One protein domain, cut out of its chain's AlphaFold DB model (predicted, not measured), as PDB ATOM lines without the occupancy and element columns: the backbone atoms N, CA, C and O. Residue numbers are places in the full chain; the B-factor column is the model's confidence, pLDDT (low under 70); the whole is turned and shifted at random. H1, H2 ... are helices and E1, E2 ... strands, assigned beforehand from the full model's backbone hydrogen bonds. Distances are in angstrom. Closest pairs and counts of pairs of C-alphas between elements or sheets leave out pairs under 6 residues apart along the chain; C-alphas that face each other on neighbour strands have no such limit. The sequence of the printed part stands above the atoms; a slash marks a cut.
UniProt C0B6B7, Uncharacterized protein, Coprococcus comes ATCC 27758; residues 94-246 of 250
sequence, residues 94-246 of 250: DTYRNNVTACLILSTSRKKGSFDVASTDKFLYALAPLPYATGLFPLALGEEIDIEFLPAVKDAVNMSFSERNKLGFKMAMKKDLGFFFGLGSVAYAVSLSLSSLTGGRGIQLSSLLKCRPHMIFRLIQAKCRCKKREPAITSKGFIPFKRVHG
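What this domain is: This is residues 94 to 246 of the 250 residues of an uncharacterized protein of Coprococcus comes ATCC 27758 (UniProt C0B6B7). A small twisted sheet of four short parallel strands is the core, with H2 over one face and H4 over the other, three layers in all. H1 packs across H2 at one end of the domain; towards the other end H5, H8 and H7 follow each other in contact, and residues 199 to 207, of which 205 to 207 belong to H6, stick out. The printed part has 153 residues with eight named helices and four named strands, in the order H1 E1 H2 E2 H3 H4 E3 H5 H6 H7 H8 E4; the sheet's order is E2 E1 E3 E4 and the class is mixed. It is compact, with a radius of gyration of the C-alphas of 16.2 A, and spans 50 by 39 by 28 A.

How they stand to each other: H1, residues 94 to 108, touches H2, residues 133 to 144, with its residues 96 to 101 alone; they are about perpendicular at 81 degrees, and their closest C-alphas, those of Arg 97 and Ala 140, are 4.7 A apart. E1, residues 122 to 125, has E2, residues 148 to 150, as a parallel neighbour, with N 123 and O 148 2.9 A apart, within hydrogen-bond range. E1, H2 and E2 form a strand-helix-strand unit, two parallel neighbour strands with a helix between, and its crossover is right-handed. H3, residues 153 to 156, is close but not clearly touching H4, residues 161 to 172; the closest C-alphas, those of Ala 156 and Arg 164, are 5.8 A apart. H4 is on the sheet at a height of 6.6 A. E3, residues 179 to 181, is parallel to E1, with N 124 and O 179 3.1 A apart, and to E4, residues 243 to 245, with N 245 and O 180 3.2 A apart. H5, residues 184 to 196, touches H8, residues 235 to 238, at C-alphas 187 and 235, the closest, 5.8 A apart. H7, residues 213 to 226, touches H8 with its residues 218 to 222 alone, the closest C-alphas being 222 and 237 at 5.2 A. H6, residues 205 to 208, touches no helix. Every O i to N i+4 pair is within hydrogen-bond range in H1, H4, H5 and H7, and 4 of 8 in H2; H3, H6 and H8 are too short for such a pair.

Where its parts are: H1 is 21.8 A long from C-alpha 94 at (85.794, 19.335, -75.222), H2 18.0 A, H4 16.3 A, H5 18.5 A and H7 20.2 A. E4 ends at C-alpha 245 at (67.674, 17.496, -63.846).

The domain as a whole: The C-alphas farthest apart, those of Thr 95 and Arg 201, are 50.3 A apart. The printed part has no cut, and the link from H1 to E1 is long. The mean pLDDT of the printed part is 72.8, and 58 residues are under 70, among them residues 189 to 212 and 222 to 246.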
ATOM      1  N   ASP A  94      85.617  17.912 -75.542       93.75
ATOM      2  CA  ASP A  94      85.794  19.335 -75.222       93.75
ATOM      3  C   ASP A  94      84.503  20.126 -75.482       93.75
ATOM      4  O   ASP A  94      84.070  20.942 -74.668       93.75
ATOM      5  N   THR A  95      83.824  19.833 -76.594       94.00
ATOM      6  CA  THR A  95      82.517  20.430 -76.905       94.00
ATOM      7  C   THR A  95      81.455  20.003 -75.893       94.00
ATOM      8  O   THR A  95      80.686  20.834 -75.408       94.00
ATOM      9  N   TYR A  96      81.418  18.716 -75.539       92.06
ATOM     10  CA  TYR A  96      80.523  18.183 -74.514       92.06
ATOM     11  C   TYR A  96      80.748  18.881 -73.171       92.06
ATOM     12  O   TYR A  96      79.783  19.325 -72.553       92.06
ATOM     13  N   ARG A  97      82.008  19.047 -72.763       91.88
ATOM     14  CA  ARG A  97      82.402  19.758 -71.546       91.88
ATOM     15  C   ARG A  97      81.870  21.185 -71.525       91.88
ATOM     16  O   ARG A  97      81.128  21.541 -70.611       91.88
ATOM     17  N   ASN A  98      82.155  21.959 -72.570       92.88
ATOM     18  CA  ASN A  98      81.678  23.338 -72.698       92.88
ATOM     19  C   ASN A  98      80.149  23.421 -72.620       92.88
ATOM     20  O   ASN A  98      79.601  24.257 -71.902       92.88
ATOM     21  N   ASN A  99      79.451  22.522 -73.319       91.50
ATOM     22  CA  ASN A  99      77.992  22.494 -73.342       91.50
ATOM     23  C   ASN A  99      77.397  22.109 -71.986       91.50
ATOM     24  O   ASN A  99      76.426  22.722 -71.551       91.50
ATOM     25  N   VAL A 100      77.967  21.120 -71.296       88.69
ATOM     26  CA  VAL A 100      77.523  20.704 -69.959       88.69
ATOM     27  C   VAL A 100      77.708  21.835 -68.950       88.69
ATOM     28  O   VAL A 100      76.772  22.147 -68.211       88.69
ATOM     29  N   THR A 101      78.867  22.492 -68.955       88.81
ATOM     30  CA  THR A 101      79.157  23.628 -68.070       88.81
ATOM     31  C   THR A 101      78.235  24.810 -68.364       88.81
ATOM     32  O   THR A 101      77.631  25.372 -67.447       88.81
ATOM     33  N   ALA A 102      78.029  25.145 -69.642       90.50
ATOM     34  CA  ALA A 102      77.085  26.185 -70.048       90.50
ATOM     35  C   ALA A 102      75.654  25.851 -69.608       90.50
ATOM     36  O   ALA A 102      74.977  26.700 -69.028       90.50
ATOM     37  N   CYS A 103      75.205  24.610 -69.817       88.69
ATOM     38  CA  CYS A 103      73.906  24.134 -69.348       88.69
ATOM     39  C   CYS A 103      73.774  24.284 -67.833       88.69
ATOM     40  O   CYS A 103      72.750  24.783 -67.375       88.69
ATOM     41  N   LEU A 104      74.797  23.924 -67.055       86.88
ATOM     42  CA  LEU A 104      74.789  24.081 -65.602       86.88
ATOM     43  C   LEU A 104      74.639  25.554 -65.186       86.88
ATOM     44  O   LEU A 104      73.742  25.872 -64.402       86.88
ATOM     45  N   ILE A 105      75.439  26.458 -65.753       88.50
ATOM     46  CA  ILE A 105      75.380  27.903 -65.469       88.50
ATOM     47  C   ILE A 105      74.016  28.486 -65.854       88.50
ATOM     48  O   ILE A 105      73.353  29.149 -65.052       88.50
ATOM     49  N   LEU A 106      73.552  28.209 -67.075       89.25
ATOM     50  CA  LEU A 106      72.244  28.658 -67.557       89.25
ATOM     51  C   LEU A 106      71.114  28.085 -66.703       89.25
ATOM     52  O   LEU A 106      70.090  28.738 -66.499       89.25
ATOM     53  N   SER A 107      71.308  26.890 -66.144       85.38
ATOM     54  CA  SER A 107      70.313  26.267 -65.289       85.38
ATOM     55  C   SER A 107      70.077  27.054 -63.988       85.38
ATOM     56  O   SER A 107      68.966  27.132 -63.468       85.38
ATOM     57  N   THR A 108      71.076  27.736 -63.460       86.12
ATOM     58  CA  THR A 108      70.891  28.543 -62.244       86.12
ATOM     59  C   THR A 108      70.747  30.026 -62.544       86.12
ATOM     60  O   THR A 108      70.643  30.841 -61.627       86.12
ATOM     61  N   SER A 109      70.675  30.381 -63.828       87.44
ATOM     62  CA  SER A 109      70.548  31.761 -64.260       87.44
ATOM     63  C   SER A 109      69.108  32.262 -64.202       87.44
ATOM     64  O   SER A 109      68.180  31.581 -64.638       87.44
ATOM     65  N   ARG A 110      68.909  33.489 -63.700       85.00
ATOM     66  CA  ARG A 110      67.607  34.200 -63.779       85.00
ATOM     67  C   ARG A 110      67.604  35.344 -64.785       85.00
ATOM     68  O   ARG A 110      66.555  35.724 -65.288       85.00
ATOM     69  N   LYS A 111      68.778  35.908 -65.051       90.56
ATOM     70  CA  LYS A 111      69.022  36.983 -66.014       90.56
ATOM     71  C   LYS A 111      70.467  36.890 -66.488       90.56
ATOM     72  O   LYS A 111      71.286  36.229 -65.852       90.56
ATOM     73  N   LYS A 112      70.789  37.566 -67.591       89.88
ATOM     74  CA  LYS A 112      72.158  37.615 -68.119       89.88
ATOM     75  C   LYS A 112      73.142  38.054 -67.025       89.88
ATOM     76  O   LYS A 112      72.881  39.024 -66.318       89.88
ATOM     77  N   GLY A 113      74.248  37.324 -66.888       88.50
ATOM     78  CA  GLY A 113      75.298  37.605 -65.903       88.50
ATOM     79  C   GLY A 113      74.952  37.250 -64.450       88.50
ATOM     80  O   GLY A 113      75.753  37.517 -63.567       88.50
ATOM     81  N   SER A 114      73.787  36.653 -64.183       91.06
ATOM     82  CA  SER A 114      73.372  36.234 -62.840       91.06
ATOM     83  C   SER A 114      73.097  34.740 -62.838       91.06
ATOM     84  O   SER A 114      72.081  34.328 -63.389       91.06
ATOM     85  N   PHE A 115      73.963  33.969 -62.179       89.75
ATOM     86  CA  PHE A 115      73.855  32.521 -61.979       89.75
ATOM     87  C   PHE A 115      74.231  32.146 -60.539       89.75
ATOM     88  O   PHE A 115      74.838  32.940 -59.825       89.75
ATOM     89  N   ASP A 116      73.840  30.950 -60.110       86.94
ATOM     90  CA  ASP A 116      74.059  30.425 -58.758       86.94
ATOM     91  C   ASP A 116      74.717  29.038 -58.846       86.94
ATOM     92  O   ASP A 116      74.075  28.003 -58.665       86.94
ATOM     93  N   VAL A 117      75.998  29.034 -59.226       86.06
ATOM     94  CA  VAL A 117      76.885  27.859 -59.235       86.06
ATOM     95  C   VAL A 117      78.175  28.254 -58.524       86.06
ATOM     96  O   VAL A 117      78.770  29.274 -58.869       86.06
ATOM     97  N   ALA A 118      78.604  27.463 -57.548       82.94
ATOM     98  CA  ALA A 118      79.848  27.656 -56.809       82.94
ATOM     99  C   ALA A 118      80.631  26.339 -56.719       82.94
ATOM    100  O   ALA A 118      80.029  25.270 -56.693       82.94
ATOM    101  N   SER A 119      81.958  26.401 -56.585       82.00
ATOM    102  CA  SER A 119      82.796  25.210 -56.335       82.00
ATOM    103  C   SER A 119      82.406  24.475 -55.043       82.00
ATOM    104  O   SER A 119      82.498  23.263 -54.923       82.00
ATOM    105  N   THR A 120      81.840  25.177 -54.063       79.75
ATOM    106  CA  THR A 120      81.338  24.536 -52.839       79.75
ATOM    107  C   THR A 120      80.064  23.703 -53.042       79.75
ATOM    108  O   THR A 120      79.635  23.006 -52.106       79.75
ATOM    109  N   ASP A 121      79.419  23.812 -54.212       85.06
ATOM    110  CA  ASP A 121      78.207  23.066 -54.533       85.06
ATOM    111  C   ASP A 121      78.492  21.571 -54.656       85.06
ATOM    112  O   ASP A 121      79.559  21.127 -55.075       85.06
ATOM    113  N   LYS A 122      77.494  20.779 -54.262       86.88
ATOM    114  CA  LYS A 122      77.597  19.322 -54.210       86.88
ATOM    115  C   LYS A 122      76.580  18.691 -55.137       86.88
ATOM    116  O   LYS A 122      75.412  19.096 -55.140       86.88
ATOM    117  N   PHE A 123      77.023  17.685 -55.877       87.19
ATOM    118  CA  PHE A 123      76.203  16.905 -56.793       87.19
ATOM    119  C   PHE A 123      75.994  15.506 -56.257       87.19
ATOM    120  O   PHE A 123      76.930  14.820 -55.861       87.19
ATOM    121  N   LEU A 124      74.755  15.045 -56.301       85.81
ATOM    122  CA  LEU A 124      74.460  13.653 -56.020       85.81
ATOM    123  C   LEU A 124      74.671  12.845 -57.292       85.81
ATOM    124  O   LEU A 124      73.980  13.059 -58.289       85.81
ATOM    125  N   TYR A 125      75.640  11.932 -57.249       83.56
ATOM    126  CA  TYR A 125      76.013  11.125 -58.400       83.56
ATOM    127  C   TYR A 125      75.131   9.877 -58.494       83.56
ATOM    128  O   TYR A 125      75.465   8.800 -57.998       83.56
ATOM    129  N   ALA A 126      73.966  10.053 -59.115       76.56
ATOM    130  CA  ALA A 126      72.897   9.059 -59.189       76.56
ATOM    131  C   ALA A 126      72.771   8.390 -60.569       76.56
ATOM    132  O   ALA A 126      71.732   7.809 -60.884       76.56
ATOM    133  N   LEU A 127      73.803   8.479 -61.411       78.12
ATOM    134  CA  LEU A 127      73.791   7.949 -62.776       78.12
ATOM    135  C   LEU A 127      74.827   6.848 -62.975       78.12
ATOM    136  O   LEU A 127      75.702   6.636 -62.135       78.12
ATOM    137  N   ALA A 128      74.691   6.129 -64.087       84.00
ATOM    138  CA  ALA A 128      75.625   5.091 -64.486       84.00
ATOM    139  C   ALA A 128      77.022   5.686 -64.772       84.00
ATOM    140  O   ALA A 128      77.115   6.793 -65.303       84.00
ATOM    141  N   PRO A 129      78.107   4.990 -64.391       88.44
ATOM    142  CA  PRO A 129      79.458   5.463 -64.653       88.44
ATOM    143  C   PRO A 129      79.868   5.183 -66.099       88.44
ATOM    144  O   PRO A 129      79.070   4.698 -66.896       88.44
ATOM    145  N   LEU A 130      81.123   5.460 -66.455       90.50
ATOM    146  CA  LEU A 130      81.666   4.932 -67.703       90.50
ATOM    147  C   LEU A 130      81.482   3.400 -67.751       90.50
ATOM    148  O   LEU A 130      81.581   2.749 -66.709       90.50
ATOM    149  N   PRO A 131      81.184   2.826 -68.929       91.94
ATOM    150  CA  PRO A 131      81.241   3.442 -70.257       91.94
ATOM    151  C   PRO A 131      79.948   4.150 -70.712       91.94
ATOM    152  O   PRO A 131      79.816   4.434 -71.893       91.94
ATOM    153  N   TYR A 132      78.979   4.451 -69.846       89.94
ATOM    154  CA  TYR A 132      77.770   5.182 -70.253       89.94
ATOM    155  C   TYR A 132      78.034   6.687 -70.413       89.94
ATOM    156  O   TYR A 132      78.878   7.255 -69.717       89.94
ATOM    157  N   ALA A 133      77.269   7.362 -71.282       89.00
ATOM    158  CA  ALA A 133      77.425   8.800 -71.552       89.00
ATOM    159  C   ALA A 133      77.321   9.652 -70.276       89.00
ATOM    160  O   ALA A 133      78.006  10.656 -70.116       89.00
ATOM    161  N   THR A 134      76.483   9.225 -69.334       86.25
ATOM    162  CA  THR A 134      76.294   9.879 -68.037       86.25
ATOM    163  C   THR A 134      77.542   9.841 -67.152       86.25
ATOM    164  O   THR A 134      77.711  10.725 -66.314       86.25
ATOM    165  N   GLY A 135      78.454   8.893 -67.383       89.25
ATOM    166  CA  GLY A 135      79.763   8.823 -66.740       89.25
ATOM    167  C   GLY A 135      80.770   9.860 -67.244       89.25
ATOM    168  O   GLY A 135      81.777  10.080 -66.576       89.25
ATOM    169  N   LEU A 136      80.510  10.531 -68.376       90.44
ATOM    170  CA  LEU A 136      81.328  11.660 -68.842       90.44
ATOM    171  C   LEU A 136      81.076  12.931 -68.027       90.44
ATOM    172  O   LEU A 136      81.948  13.788 -67.944       90.44
ATOM    173  N   PHE A 137      79.898  13.059 -67.415       88.25
ATOM    174  CA  PHE A 137      79.480  14.279 -66.729       88.25
ATOM    175  C   PHE A 137      80.410  14.684 -65.571       88.25
ATOM    176  O   PHE A 137      80.815  15.848 -65.533       88.25
ATOM    177  N   PRO A 138      80.820  13.778 -64.658       87.69
ATOM    178  CA  PRO A 138      81.747  14.151 -63.593       87.69
ATOM    179  C   PRO A 138      83.147  14.506 -64.099       87.69
ATOM    180  O   PRO A 138      83.797  15.362 -63.510       87.69
ATOM    181  N   LEU A 139      83.593  13.880 -65.193       86.25
ATOM    182  CA  LEU A 139      84.886  14.181 -65.815       86.25
ATOM    183  C   LEU A 139      84.869  15.565 -66.468       86.25
ATOM    184  O   LEU A 139      85.772  16.361 -66.249       86.25
ATOM    185  N   ALA A 140      83.800  15.869 -67.209       86.81
ATOM    186  CA  ALA A 140      83.597  17.164 -67.840       86.81
ATOM    187  C   ALA A 140      83.546  18.303 -66.812       86.81
ATOM    188  O   ALA A 140      84.238  19.304 -66.964       86.81
ATOM    189  N   LEU A 141      82.751  18.155 -65.746       83.88
ATOM    190  CA  LEU A 141      82.668  19.201 -64.726       83.88
ATOM    191  C   LEU A 141      83.960  19.339 -63.925       83.88
ATOM    192  O   LEU A 141      84.359  20.467 -63.674       83.88
ATOM    193  N   GLY A 142      84.629  18.235 -63.579       80.12
ATOM    194  CA  GLY A 142      85.877  18.279 -62.814       80.12
ATOM    195  C   GLY A 142      87.025  19.023 -63.511       80.12
ATOM    196  O   GLY A 142      87.917  19.511 -62.828       80.12
ATOM    197  N   GLU A 143      86.999  19.145 -64.844       76.62
ATOM    198  CA  GLU A 143      87.966  19.956 -65.601       76.62
ATOM    199  C   GLU A 143      87.677  21.474 -65.530       76.62
ATOM    200  O   GLU A 143      88.599  22.265 -65.708       76.62
ATOM    201  N   GLU A 144      86.431  21.897 -65.277       80.69
ATOM    202  CA  GLU A 144      86.004  23.310 -65.362       80.69
ATOM    203  C   GLU A 144      85.639  23.927 -64.001       80.69
ATOM    204  O   GLU A 144      85.889  25.106 -63.752       80.69
ATOM    205  N   ILE A 145      85.003  23.154 -63.116       80.38
ATOM    206  CA  ILE A 145      84.510  23.605 -61.812       80.38
ATOM    207  C   ILE A 145      84.796  22.511 -60.783       80.38
ATOM    208  O   ILE A 145      84.338  21.378 -60.927       80.38
ATOM    209  N   ASP A 146      85.498  22.865 -59.708       81.25
ATOM    210  CA  ASP A 146      85.775  21.961 -58.586       81.25
ATOM    211  C   ASP A 146      84.494  21.672 -57.786       81.25
ATOM    212  O   ASP A 146      84.243  22.290 -56.760       81.25
ATOM    213  N   ILE A 147      83.628  20.805 -58.316       83.56
ATOM    214  CA  ILE A 147      82.343  20.404 -57.735       83.56
ATOM    215  C   ILE A 147      82.500  19.060 -57.021       83.56
ATOM    216  O   ILE A 147      82.942  18.067 -57.603       83.56
ATOM    217  N   GLU A 148      82.028  18.983 -55.776       87.38
ATOM    218  CA  GLU A 148      82.072  17.736 -55.011       87.38
ATOM    219  C   GLU A 148      80.915  16.798 -55.402       87.38
ATOM    220  O   GLU A 148      79.736  17.093 -55.184       87.38
ATOM    221  N   PHE A 149      81.244  15.611 -55.911       88.81
ATOM    222  CA  PHE A 149      80.274  14.536 -56.129       88.81
ATOM    223  C   PHE A 149      80.095  13.670 -54.877       88.81
ATOM    224  O   PHE A 149      81.059  13.322 -54.192       88.81
ATOM    225  N   LEU A 150      78.850  13.287 -54.591       88.81
ATOM    226  CA  LEU A 150      78.459  12.450 -53.461       88.81
ATOM    227  C   LEU A 150      77.820  11.140 -53.960       88.81
ATOM    228  O   LEU A 150      76.750  11.199 -54.571       88.81
ATOM    229  N   PRO A 151      78.407   9.959 -53.670       88.75
ATOM    230  CA  PRO A 151      79.773   9.767 -53.166       88.75
ATOM    231  C   PRO A 151      80.828  10.210 -54.198       88.75
ATOM    232  O   PRO A 151      80.498  10.436 -55.363       88.75
ATOM    233  N   ALA A 152      82.091  10.324 -53.773       89.62
ATOM    234  CA  ALA A 152      83.182  10.725 -54.659       89.62
ATOM    235  C   ALA A 152      83.275   9.782 -55.867       89.62
ATOM    236  O   ALA A 152      83.133   8.567 -55.719       89.62
ATOM    237  N   VAL A 153      83.537  10.333 -57.059       87.88
ATOM    238  CA  VAL A 153      83.486   9.587 -58.334       87.88
ATOM    239  C   VAL A 153      84.352   8.324 -58.286       87.88
ATOM    240  O   VAL A 153      83.878   7.251 -58.650       87.88
ATOM    241  N   LYS A 154      85.577   8.436 -57.755       88.12
ATOM    242  CA  LYS A 154      86.537   7.330 -57.596       88.12
ATOM    243  C   LYS A 154      86.003   6.139 -56.789       88.12
ATOM    244  O   LYS A 154      86.350   5.000 -57.080       88.12
ATOM    245  N   ASP A 155      85.140   6.394 -55.809       89.81
ATOM    246  CA  ASP A 155      84.547   5.350 -54.976       89.81
ATOM    247  C   ASP A 155      83.255   4.851 -55.630       89.81
ATOM    248  O   ASP A 155      82.973   3.655 -55.678       89.81
ATOM    249  N   ALA A 156      82.484   5.782 -56.196       87.19
ATOM    250  CA  ALA A 156      81.193   5.528 -56.807       87.19
ATOM    251  C   ALA A 156      81.267   4.520 -57.959       87.19
ATOM    252  O   ALA A 156      80.371   3.682 -58.079       87.19
ATOM    253  N   VAL A 157      82.309   4.586 -58.797       86.75
ATOM    254  CA  VAL A 157      82.485   3.688 -59.955       86.75
ATOM    255  C   VAL A 157      82.585   2.211 -59.561       86.75
ATOM    256  O   VAL A 157      82.188   1.364 -60.351       86.75
ATOM    257  N   ASN A 158      83.012   1.917 -58.331       89.31
ATOM    258  CA  ASN A 158      83.175   0.555 -57.811       89.31
ATOM    259  C   ASN A 158      81.957   0.056 -57.013       89.31
ATOM    260  O   ASN A 158      81.982  -1.040 -56.464       89.31
ATOM    261  N   MET A 159      80.892   0.858 -56.923       88.62
ATOM    262  CA  MET A 159      79.657   0.511 -56.217       88.62
ATOM    263  C   MET A 159      78.567   0.102 -57.200       88.62
ATOM    264  O   MET A 159      78.452   0.684 -58.288       88.62
ATOM    265  N   SER A 160      77.680  -0.801 -56.777       86.56
ATOM    266  CA  SER A 160      76.431  -1.022 -57.503       86.56
ATOM    267  C   SER A 160      75.588   0.257 -57.539       86.56
ATOM    268  O   SER A 160      75.706   1.152 -56.693       86.56
ATOM    269  N   PHE A 161      74.673   0.336 -58.505       82.12
ATOM    270  CA  PHE A 161      73.755   1.467 -58.626       82.12
ATOM    271  C   PHE A 161      72.964   1.725 -57.330       82.12
ATOM    272  O   PHE A 161      72.811   2.872 -56.908       82.12
ATOM    273  N   SER A 162      72.491   0.661 -56.673       81.19
ATOM    274  CA  SER A 162      71.710   0.756 -55.432       81.19
ATOM    275  C   SER A 162      72.550   1.268 -54.262       81.19
ATOM    276  O   SER A 162      72.127   2.182 -53.551       81.19
ATOM    277  N   GLU A 163      73.758   0.728 -54.081       85.25
ATOM    278  CA  GLU A 163      74.681   1.143 -53.016       85.25
ATOM    279  C   GLU A 163      75.102   2.600 -53.174       85.25
ATOM    280  O   GLU A 163      74.986   3.377 -52.222       85.25
ATOM    281  N   ARG A 164      75.507   2.992 -54.388       87.31
ATOM    282  CA  ARG A 164      75.913   4.364 -54.714       87.31
ATOM    283  C   ARG A 164      74.816   5.363 -54.383       87.31
ATOM    284  O   ARG A 164      75.073   6.349 -53.695       87.31
ATOM    285  N   ASN A 165      73.591   5.089 -54.834       81.81
ATOM    286  CA  ASN A 165      72.451   5.955 -54.563       81.81
ATOM    287  C   ASN A 165      72.167   6.026 -53.056       81.81
ATOM    288  O   ASN A 165      72.146   7.117 -52.492       81.81
ATOM    289  N   LYS A 166      72.029   4.892 -52.358       81.56
ATOM    290  CA  LYS A 166      71.772   4.887 -50.904       81.56
ATOM    291  C   LYS A 166      72.836   5.669 -50.126       81.56
ATOM    292  O   LYS A 166      72.491   6.456 -49.241       81.56
ATOM    293  N   LEU A 167      74.114   5.483 -50.460       85.88
ATOM    294  CA  LEU A 167      75.218   6.193 -49.822       85.88
ATOM    295  C   LEU A 167      75.188   7.693 -50.135       85.88
ATOM    296  O   LEU A 167      75.237   8.501 -49.208       85.88
ATOM    297  N   GLY A 168      75.058   8.071 -51.408       85.94
ATOM    298  CA  GLY A 168      75.024   9.470 -51.832       85.94
ATOM    299  C   GLY A 168      73.878  10.243 -51.183       85.94
ATOM    300  O   GLY A 168      74.091  11.324 -50.634       85.94
ATOM    301  N   PHE A 169      72.681   9.653 -51.126       79.62
ATOM    302  CA  PHE A 169      71.535  10.244 -50.434       79.62
ATOM    303  C   PHE A 169      71.769  10.361 -48.919       79.62
ATOM    304  O   PHE A 169      71.468  11.394 -48.324       79.62
ATOM    305  N   LYS A 170      72.376   9.355 -48.276       80.75
ATOM    306  CA  LYS A 170      72.766   9.437 -46.857       80.75
ATOM    307  C   LYS A 170      73.783  10.557 -46.601       80.75
ATOM    308  O   LYS A 170      73.715  11.208 -45.560       80.75
ATOM    309  N   MET A 171      74.717  10.790 -47.521       85.38
ATOM    310  CA  MET A 171      75.671  11.904 -47.447       85.38
ATOM    311  C   MET A 171      74.973  13.252 -47.652       85.38
ATOM    312  O   MET A 171      75.234  14.173 -46.885       85.38
ATOM    313  N   ALA A 172      74.039  13.342 -48.601       80.00
ATOM    314  CA  ALA A 172      73.226  14.532 -48.869       80.00
ATOM    315  C   ALA A 172      72.298  14.941 -47.711       80.00
ATOM    316  O   ALA A 172      71.876  16.086 -47.616       80.00
ATOM    317  N   MET A 173      71.973  14.024 -46.797       74.62
ATOM    318  CA  MET A 173      71.255  14.370 -45.562       74.62
ATOM    319  C   MET A 173      72.150  15.059 -44.517       74.62
ATOM    320  O   MET A 173      71.654  15.741 -43.617       74.62
ATOM    321  N   LYS A 174      73.469  14.861 -44.616       79.75
ATOM    322  CA  LYS A 174      74.473  15.412 -43.691       79.75
ATOM    323  C   LYS A 174      75.164  16.654 -44.254       79.75
ATOM    324  O   LYS A 174      75.517  17.562 -43.503       79.75
ATOM    325  N   LYS A 175      75.381  16.666 -45.566       74.50
ATOM    326  CA  LYS A 175      75.985  17.746 -46.344       74.50
ATOM    327  C   LYS A 175      74.878  18.435 -47.136       74.50
ATOM    328  O   LYS A 175      74.094  17.735 -47.760       74.50
ATOM    329  N   ASP A 176      74.825  19.766 -47.148       71.81
ATOM    330  CA  ASP A 176      73.877  20.467 -48.025       71.81
ATOM    331  C   ASP A 176      74.142  20.070 -49.479       71.81
ATOM    332  O   ASP A 176      75.288  20.101 -49.940       71.81
ATOM    333  N   LEU A 177      73.084  19.672 -50.182       77.44
ATOM    334  CA  LEU A 177      73.156  19.263 -51.574       77.44
ATOM    335  C   LEU A 177      72.728  20.425 -52.470       77.44
ATOM    336  O   LEU A 177      71.680  21.021 -52.250       77.44
ATOM    337  N   GLY A 178      73.541  20.755 -53.474       73.62
ATOM    338  CA  GLY A 178      73.213  21.811 -54.432       73.62
ATOM    339  C   GLY A 178      72.368  21.272 -55.583       73.62
ATOM    340  O   GLY A 178      71.345  21.855 -55.941       73.62
ATOM    341  N   PHE A 179      72.759  20.123 -56.139       78.31
ATOM    342  CA  PHE A 179      72.211  19.626 -57.399       78.31
ATOM    343  C   PHE A 179      71.915  18.126 -57.387       78.31
ATOM    344  O   PHE A 179      72.652  17.317 -56.817       78.31
ATOM    345  N   PHE A 180      70.828  17.761 -58.075       79.12
ATOM    346  CA  PHE A 180      70.534  16.383 -58.455       79.12
ATOM    347  C   PHE A 180      70.815  16.197 -59.934       79.12
ATOM    348  O   PHE A 180      70.225  16.901 -60.763       79.12
ATOM    349  N   PHE A 181      71.624  15.197 -60.256       70.75
ATOM    350  CA  PHE A 181      71.785  14.735 -61.622       70.75
ATOM    351  C   PHE A 181      71.462  13.243 -61.665       70.75
ATOM    352  O   PHE A 181      72.274  12.405 -61.276       70.75
ATOM    353  N   GLY A 182      70.224  12.920 -62.039       69.19
ATOM    354  CA  GLY A 182      69.673  11.574 -61.926       69.19
ATOM    355  C   GLY A 182      68.272  11.479 -62.519       69.19
ATOM    356  O   GLY A 182      67.580  12.483 -62.663       69.19
ATOM    357  N   LEU A 183      67.816  10.271 -62.849       70.31
ATOM    358  CA  LEU A 183      66.441  10.081 -63.317       70.31
ATOM    359  C   LEU A 183      65.438  10.464 -62.218       70.31
ATOM    360  O   LEU A 183      65.648  10.184 -61.035       70.31
ATOM    361  N   GLY A 184      64.315  11.075 -62.604       69.38
ATOM    362  CA  GLY A 184      63.256  11.437 -61.654       69.38
ATOM    363  C   GLY A 184      62.702  10.220 -60.901       69.38
ATOM    364  O   GLY A 184      62.448  10.302 -59.700       69.38
ATOM    365  N   SER A 185      62.615   9.074 -61.581       67.50
ATOM    366  CA  SER A 185      62.245   7.778 -61.002       67.50
ATOM    367  C   SER A 185      63.208   7.325 -59.902       67.50
ATOM    368  O   SER A 185      62.775   6.799 -58.880       67.50
ATOM    369  N   VAL A 186      64.505   7.594 -60.056       68.56
ATOM    370  CA  VAL A 186      65.535   7.266 -59.059       68.56
ATOM    371  C   VAL A 186      65.385   8.158 -57.833       68.56
ATOM    372  O   VAL A 186      65.382   7.655 -56.711       68.56
ATOM    373  N   ALA A 187      65.170   9.465 -58.026       70.50
ATOM    374  CA  ALA A 187      64.865  10.366 -56.913       70.50
ATOM    375  C   ALA A 187      63.621   9.910 -56.135       70.50
ATOM    376  O   ALA A 187      63.618   9.929 -54.904       70.50
ATOM    377  N   TYR A 188      62.582   9.463 -56.847       70.12
ATOM    378  CA  TYR A 188      61.360   8.945 -56.240       70.12
ATOM    379  C   TYR A 188      61.597   7.637 -55.471       70.12
ATOM    380  O   TYR A 188      61.283   7.567 -54.281       70.12
ATOM    381  N   ALA A 189      62.222   6.633 -56.090       67.25
ATOM    382  CA  ALA A 189      62.516   5.344 -55.460       67.25
ATOM    383  C   ALA A 189      63.377   5.495 -54.196       67.25
ATOM    384  O   ALA A 189      63.140   4.835 -53.175       67.25
ATOM    385  N   VAL A 190      64.348   6.413 -54.220       67.75
ATOM    386  CA  VAL A 190      65.147   6.704 -53.029       67.75
ATOM    387  C   VAL A 190      64.344   7.477 -51.982       67.75
ATOM    388  O   VAL A 190      64.474   7.179 -50.795       67.75
ATOM    389  N   SER A 191      63.458   8.397 -52.378       67.81
ATOM    390  CA  SER A 191      62.563   9.075 -51.427       67.81
ATOM    391  C   SER A 191      61.641   8.096 -50.689       67.81
ATOM    392  O   SER A 191      61.444   8.243 -49.482       67.81
ATOM    393  N   LEU A 192      61.149   7.052 -51.367       66.75
ATOM    394  CA  LEU A 192      60.372   5.971 -50.752       66.75
ATOM    395  C   LEU A 192      61.229   5.146 -49.792       66.75
ATOM    396  O   LEU A 192      60.813   4.895 -48.663       66.75
ATOM    397  N   SER A 193      62.447   4.792 -50.207       63.75
ATOM    398  CA  SER A 193      63.400   4.044 -49.377       63.75
ATOM    399  C   SER A 193      63.814   4.818 -48.121       63.75
ATOM    400  O   SER A 193      64.004   4.226 -47.063       63.75
ATOM    401  N   LEU A 194      63.938   6.148 -48.197       62.66
ATOM    402  CA  LEU A 194      64.212   6.964 -47.013       62.66
ATOM    403  C   LEU A 194      62.942   7.221 -46.190       62.66
ATOM    404  O   LEU A 194      63.010   7.296 -44.967       62.66
ATOM    405  N   SER A 195      61.771   7.284 -46.822       60.28
ATOM    406  CA  SER A 195      60.492   7.377 -46.111       60.28
ATOM    407  C   SER A 195      60.196   6.111 -45.307       60.28
ATOM    408  O   SER A 195      59.777   6.231 -44.156       60.28
ATOM    409  N   SER A 196      60.496   4.918 -45.829       54.59
ATOM    410  CA  SER A 196      60.348   3.650 -45.101       54.59
ATOM    411  C   SER A 196      61.320   3.536 -43.921       54.59
ATOM    412  O   SER A 196      60.900   3.131 -42.839       54.59
ATOM    413  N   LEU A 197      62.554   4.045 -44.058       50.62
ATOM    414  CA  LEU A 197      63.498   4.228 -42.939       50.62
ATOM    415  C   LEU A 197      62.967   5.171 -41.842       50.62
ATOM    416  O   LEU A 197      63.459   5.157 -40.718       50.62
ATOM    417  N   THR A 198      61.956   5.987 -42.153       50.03
ATOM    418  CA  THR A 198      61.288   6.886 -41.200       50.03
ATOM    419  C   THR A 198      59.861   6.462 -40.830       50.03
ATOM    420  O   THR A 198      59.187   7.211 -40.121       50.03
ATOM    421  N   GLY A 199      59.382   5.320 -41.339       42.41
ATOM    422  CA  GLY A 199      57.983   4.879 -41.254       42.41
ATOM    423  C   GLY A 199      57.771   3.483 -40.658       42.41
ATOM    424  O   GLY A 199      56.664   3.191 -40.222       42.41
ATOM    425  N   GLY A 200      58.806   2.640 -40.577       39.66
ATOM    426  CA  GLY A 200      58.746   1.327 -39.926       39.66
ATOM    427  C   GLY A 200      59.776   1.217 -38.804       39.66
ATOM    428  O   GLY A 200      60.961   1.366 -39.068       39.66
ATOM    429  N   ARG A 201      59.307   0.985 -37.567       37.81
ATOM    430  CA  ARG A 201      60.084   0.839 -36.314       37.81
ATOM    431  C   ARG A 201      61.242   1.833 -36.155       37.81
ATOM    432  O   ARG A 201      62.376   1.539 -36.496       37.81
ATOM    433  N   GLY A 202      60.924   2.966 -35.524       38.72
ATOM    434  CA  GLY A 202      61.857   3.773 -34.735       38.72
ATOM    435  C   GLY A 202      63.124   4.204 -35.465       38.72
ATOM    436  O   GLY A 202      64.130   3.500 -35.458       38.72
ATOM    437  N   ILE A 203      63.122   5.424 -35.999       44.50
ATOM    438  CA  ILE A 203      64.382   6.074 -36.347       44.50
ATOM    439  C   ILE A 203      65.242   6.076 -35.081       44.50
ATOM    440  O   ILE A 203      64.838   6.660 -34.075       44.50
ATOM    441  N   GLN A 204      66.413   5.433 -35.111       44.75
ATOM    442  CA  GLN A 204      67.407   5.637 -34.062       44.75
ATOM    443  C   GLN A 204      67.633   7.150 -33.969       44.75
ATOM    444  O   GLN A 204      68.158   7.742 -34.917       44.75
ATOM    445  N   LEU A 205      67.217   7.782 -32.863       47.75
ATOM    446  CA  LEU A 205      67.364   9.227 -32.633       47.75
ATOM    447  C   LEU A 205      68.797   9.702 -32.939       47.75
ATOM    448  O   LEU A 205      69.000  10.785 -33.482       47.75
ATOM    449  N   SER A 206      69.788   8.841 -32.685       50.19
ATOM    450  CA  SER A 206      71.211   9.051 -32.973       50.19
ATOM    451  C   SER A 206      71.553   9.254 -34.458       50.19
ATOM    452  O   SER A 206      72.585   9.849 -34.774       50.19
ATOM    453  N   SER A 207      70.717   8.781 -35.385       55.50
ATOM    454  CA  SER A 207      70.887   8.975 -36.831       55.50
ATOM    455  C   SER A 207      70.281  10.292 -37.327       55.50
ATOM    456  O   SER A 207      70.867  10.919 -38.208       55.50
ATOM    457  N   LEU A 208      69.186  10.759 -36.710       56.34
ATOM    458  CA  LEU A 208      68.595  12.081 -36.968       56.34
ATOM    459  C   LEU A 208      69.457  13.207 -36.413       56.34
ATOM    460  O   LEU A 208      69.609  14.223 -37.077       56.34
ATOM    461  N   LEU A 209      70.084  13.004 -35.250       58.12
ATOM    462  CA  LEU A 209      71.023  13.961 -34.651       58.12
ATOM    463  C   LEU A 209      72.252  14.246 -35.536       58.12
ATOM    464  O   LEU A 209      72.914  15.261 -35.361       58.12
ATOM    465  N   LYS A 210      72.558  13.366 -36.501       64.81
ATOM    466  CA  LYS A 210      73.648  13.550 -37.479       64.81
ATOM    467  C   LYS A 210      73.208  14.304 -38.739       64.81
ATOM    468  O   LYS A 210      74.055  14.609 -39.578       64.81
ATOM    469  N   CYS A 211      71.911  14.564 -38.902       65.44
ATOM    470  CA  CYS A 211      71.360  15.360 -39.994       65.44
ATOM    471  C   CYS A 211      71.303  16.834 -39.584       65.44
ATOM    472  O   CYS A 211      71.112  17.163 -38.414       65.44
ATOM    473  N   ARG A 212      71.424  17.747 -40.551       68.38
ATOM    474  CA  ARG A 212      71.305  19.183 -40.259       68.38
ATOM    475  C   ARG A 212      69.874  19.518 -39.793       68.38
ATOM    476  O   ARG A 212      68.925  19.084 -40.452       68.38
ATOM    477  N   PRO A 213      69.676  20.324 -38.730       72.62
ATOM    478  CA  PRO A 213      68.346  20.598 -38.169       72.62
ATOM    479  C   PRO A 213      67.324  21.128 -39.186       72.62
ATOM    480  O   PRO A 213      66.169  20.706 -39.200       72.62
ATOM    481  N   HIS A 214      67.759  21.992 -40.108       74.38
ATOM    482  CA  HIS A 214      66.885  22.534 -41.149       74.38
ATOM    483  C   HIS A 214      66.416  21.468 -42.163       74.38
ATOM    484  O   HIS A 214      65.325  21.588 -42.719       74.38
ATOM    485  N   MET A 215      67.202  20.408 -42.393       68.88
ATOM    486  CA  MET A 215      66.819  19.284 -43.257       68.88
ATOM    487  C   MET A 215      65.750  18.422 -42.590       68.88
ATOM    488  O   MET A 215      64.801  18.001 -43.247       68.88
ATOM    489  N   ILE A 216      65.848  18.221 -41.273       69.44
ATOM    490  CA  ILE A 216      64.824  17.523 -40.481       69.44
ATOM    491  C   ILE A 216      63.504  18.301 -40.529       69.44
ATOM    492  O   ILE A 216      62.460  17.723 -40.826       69.44
ATOM    493  N   PHE A 217      63.554  19.620 -40.319       72.00
ATOM    494  CA  PHE A 217      62.378  20.486 -40.434       72.00
ATOM    495  C   PHE A 217      61.718  20.385 -41.818       72.00
ATOM    496  O   PHE A 217      60.498  20.247 -41.921       72.00
ATOM    497  N   ARG A 218      62.514  20.374 -42.893       67.50
ATOM    498  CA  ARG A 218      62.014  20.205 -44.266       67.50
ATOM    499  C   ARG A 218      61.394  18.835 -44.507       67.50
ATOM    500  O   ARG A 218      60.321  18.773 -45.096       67.50
ATOM    501  N   LEU A 219      62.013  17.760 -44.022       65.56
ATOM    502  CA  LEU A 219      61.444  16.412 -44.098       65.56
ATOM    503  C   LEU A 219      60.069  16.349 -43.424       65.56
ATOM    504  O   LEU A 219      59.127  15.787 -43.984       65.56
ATOM    505  N   ILE A 220      59.940  16.962 -42.246       68.00
ATOM    506  CA  ILE A 220      58.666  17.062 -41.527       68.00
ATOM    507  C   ILE A 220      57.660  17.876 -42.349       68.00
ATOM    508  O   ILE A 220      56.548  17.407 -42.587       68.00
ATOM    509  N   GLN A 221      58.050  19.046 -42.864       70.75
ATOM    510  CA  GLN A 221      57.183  19.888 -43.693       70.75
ATOM    511  C   GLN A 221      56.717  19.164 -44.968       70.75
ATOM    512  O   GLN A 221      55.544  19.254 -45.336       70.75
ATOM    513  N   ALA A 222      57.606  18.419 -45.626       63.62
ATOM    514  CA  ALA A 222      57.298  17.617 -46.805       63.62
ATOM    515  C   ALA A 222      56.289  16.511 -46.479       63.62
ATOM    516  O   ALA A 222      55.286  16.381 -47.181       63.62
ATOM    517  N   LYS A 223      56.483  15.784 -45.370       62.84
ATOM    518  CA  LYS A 223      55.516  14.789 -44.875       62.84
ATOM    519  C   LYS A 223      54.153  15.408 -44.567       62.84
ATOM    520  O   LYS A 223      53.131  14.853 -44.959       62.84
ATOM    521  N   CYS A 224      54.119  16.569 -43.913       64.00
ATOM    522  CA  CYS A 224      52.875  17.285 -43.622       64.00
ATOM    523  C   CYS A 224      52.135  17.715 -44.898       64.00
ATOM    524  O   CYS A 224      50.908  17.663 -44.936       64.00
ATOM    525  N   ARG A 225      52.861  18.105 -45.955       62.25
ATOM    526  CA  ARG A 225      52.275  18.436 -47.268       62.25
ATOM    527  C   ARG A 225      51.751  17.194 -47.998       62.25
ATOM    528  O   ARG A 225      50.668  17.262 -48.568       62.25
ATOM    529  N   CYS A 226      52.458  16.067 -47.916       56.38
ATOM    530  CA  CYS A 226      52.042  14.792 -48.518       56.38
ATOM    531  C   CYS A 226      50.872  14.121 -47.782       56.38
ATOM    532  O   CYS A 226      50.196  13.287 -48.356       56.38
ATOM    533  N   LYS A 227      50.587  14.483 -46.523       55.41
ATOM    534  CA  LYS A 227      49.346  14.071 -45.840       55.41
ATOM    535  C   LYS A 227      48.101  14.829 -46.323       55.41
ATOM    536  O   LYS A 227      46.994  14.390 -46.039       55.41
ATOM    537  N   LYS A 228      48.265  15.972 -47.002       48.62
ATOM    538  CA  LYS A 228      47.167  16.852 -47.449       48.62
ATOM    539  C   LYS A 228      46.823  16.724 -48.943       48.62
ATOM    540  O   LYS A 228      45.875  17.360 -49.390       48.62
ATOM    541  N   ARG A 229      47.580  15.942 -49.718       41.62
ATOM    542  CA  ARG A 229      47.325  15.593 -51.131       41.62
ATOM    543  C   ARG A 229      47.721  14.128 -51.338       41.62
ATOM    544  O   ARG A 229      48.613  13.674 -50.637       41.62
ATOM    545  N   GLU A 230      47.062  13.419 -52.252       39.00
ATOM    546  CA  GLU A 230      47.341  12.019 -52.639       39.00
ATOM    547  C   GLU A 230      48.847  11.653 -52.727       39.00
ATOM    548  O   GLU A 230      49.685  12.534 -52.941       39.00
ATOM    549  N   PRO A 231      49.217  10.362 -52.566       40.75
ATOM    550  CA  PRO A 231      50.454   9.902 -51.915       40.75
ATOM    551  C   PRO A 231      51.734   9.987 -52.767       40.75
ATOM    552  O   PRO A 231      52.632   9.158 -52.637       40.75
ATOM    553  N   ALA A 232      51.875  10.993 -53.624       36.91
ATOM    554  CA  ALA A 232      53.088  11.209 -54.400       36.91
ATOM    555  C   ALA A 232      54.016  12.207 -53.688       36.91
ATOM    556  O   ALA A 232      53.903  13.428 -53.835       36.91
ATOM    557  N   ILE A 233      54.982  11.686 -52.926       44.25
ATOM    558  CA  ILE A 233      56.133  12.472 -52.460       44.25
ATOM    559  C   ILE A 233      56.896  12.942 -53.704       44.25
ATOM    560  O   ILE A 233      57.526  12.152 -54.403       44.25
ATOM    561  N   THR A 234      56.841  14.237 -54.007       42.34
ATOM    562  CA  THR A 234      57.606  14.805 -55.121       42.34
ATOM    563  C   THR A 234      59.069  14.990 -54.720       42.34
ATOM    564  O   THR A 234      59.374  15.462 -53.624       42.34
ATOM    565  N   SER A 235      59.991  14.670 -55.633       38.41
ATOM    566  CA  SER A 235      61.450  14.780 -55.445       38.41
ATOM    567  C   SER A 235      61.919  16.166 -54.976       38.41
ATOM    568  O   SER A 235      62.920  16.277 -54.272       38.41
ATOM    569  N   LYS A 236      61.157  17.224 -55.290       40.34
ATOM    570  CA  LYS A 236      61.391  18.606 -54.831       40.34
ATOM    571  C   LYS A 236      61.127  18.833 -53.337       40.34
ATOM    572  O   LYS A 236      61.624  19.808 -52.783       40.34
ATOM    573  N   GLY A 237      60.324  17.991 -52.685       38.62
ATOM    574  CA  GLY A 237      59.962  18.161 -51.275       38.62
ATOM    575  C   GLY A 237      61.029  17.666 -50.298       38.62
ATOM    576  O   GLY A 237      61.085  18.134 -49.167       38.62
ATOM    577  N   PHE A 238      61.874  16.728 -50.724       40.62
ATOM    578  CA  PHE A 238      62.683  15.923 -49.812       40.62
ATOM    579  C   PHE A 238      64.119  16.436 -49.633       40.62
ATOM    580  O   PHE A 238      64.694  16.297 -48.557       40.62
ATOM    581  N   ILE A 239      64.688  17.067 -50.665       45.50
ATOM    582  CA  ILE A 239      66.048  17.616 -50.650       45.50
ATOM    583  C   ILE A 239      66.010  18.986 -51.340       45.50
ATOM    584  O   ILE A 239      65.427  19.085 -52.424       45.50
ATOM    585  N   PRO A 240      66.566  20.061 -50.739       42.78
ATOM    586  CA  PRO A 240      66.742  21.312 -51.451       42.78
ATOM    587  C   PRO A 240      67.671  21.030 -52.618       42.78
ATOM    588  O   PRO A 240      68.842  20.746 -52.421       42.78
ATOM    589  N   PHE A 241      67.145  21.106 -53.823       49.12
ATOM    590  CA  PHE A 241      67.979  21.213 -54.997       49.12
ATOM    591  C   PHE A 241      67.862  22.644 -55.490       49.12
ATOM    592  O   PHE A 241      66.743  23.126 -55.684       49.12
ATOM    593  N   LYS A 242      68.993  23.311 -55.748       47.03
ATOM    594  CA  LYS A 242      69.005  24.502 -56.610       47.03
ATOM    595  C   LYS A 242      68.326  24.160 -57.944       47.03
ATOM    596  O   LYS A 242      67.541  24.953 -58.458       47.03
ATOM    597  N   ARG A 243      68.539  22.930 -58.447       53.50
ATOM    598  CA  ARG A 243      67.782  22.328 -59.559       53.50
ATOM    599  C   ARG A 243      67.803  20.796 -59.572       53.50
ATOM    600  O   ARG A 243      68.806  20.178 -59.227       53.50
ATOM    601  N   VAL A 244      66.710  20.202 -60.062       49.09
ATOM    602  CA  VAL A 244      66.599  18.771 -60.394       49.09
ATOM    603  C   VAL A 244      66.665  18.633 -61.913       49.09
ATOM    604  O   VAL A 244      65.813  19.200 -62.595       49.09
ATOM    605  N   HIS A 245      67.638  17.886 -62.434       49.91
ATOM    606  CA  HIS A 245      67.674  17.496 -63.846       49.91
ATOM    607  C   HIS A 245      67.427  15.996 -63.956       49.91
ATOM    608  O   HIS A 245      68.170  15.211 -63.368       49.91
ATOM    609  N   GLY A 246      66.388  15.624 -64.705       39.88
ATOM    610  CA  GLY A 246      66.103  14.247 -65.086       39.88
ATOM    611  C   GLY A 246      66.188  14.092 -66.597       39.88
ATOM    612  O   GLY A 246      65.677  14.932 -67.331       39.88
TER     613      GLY A 246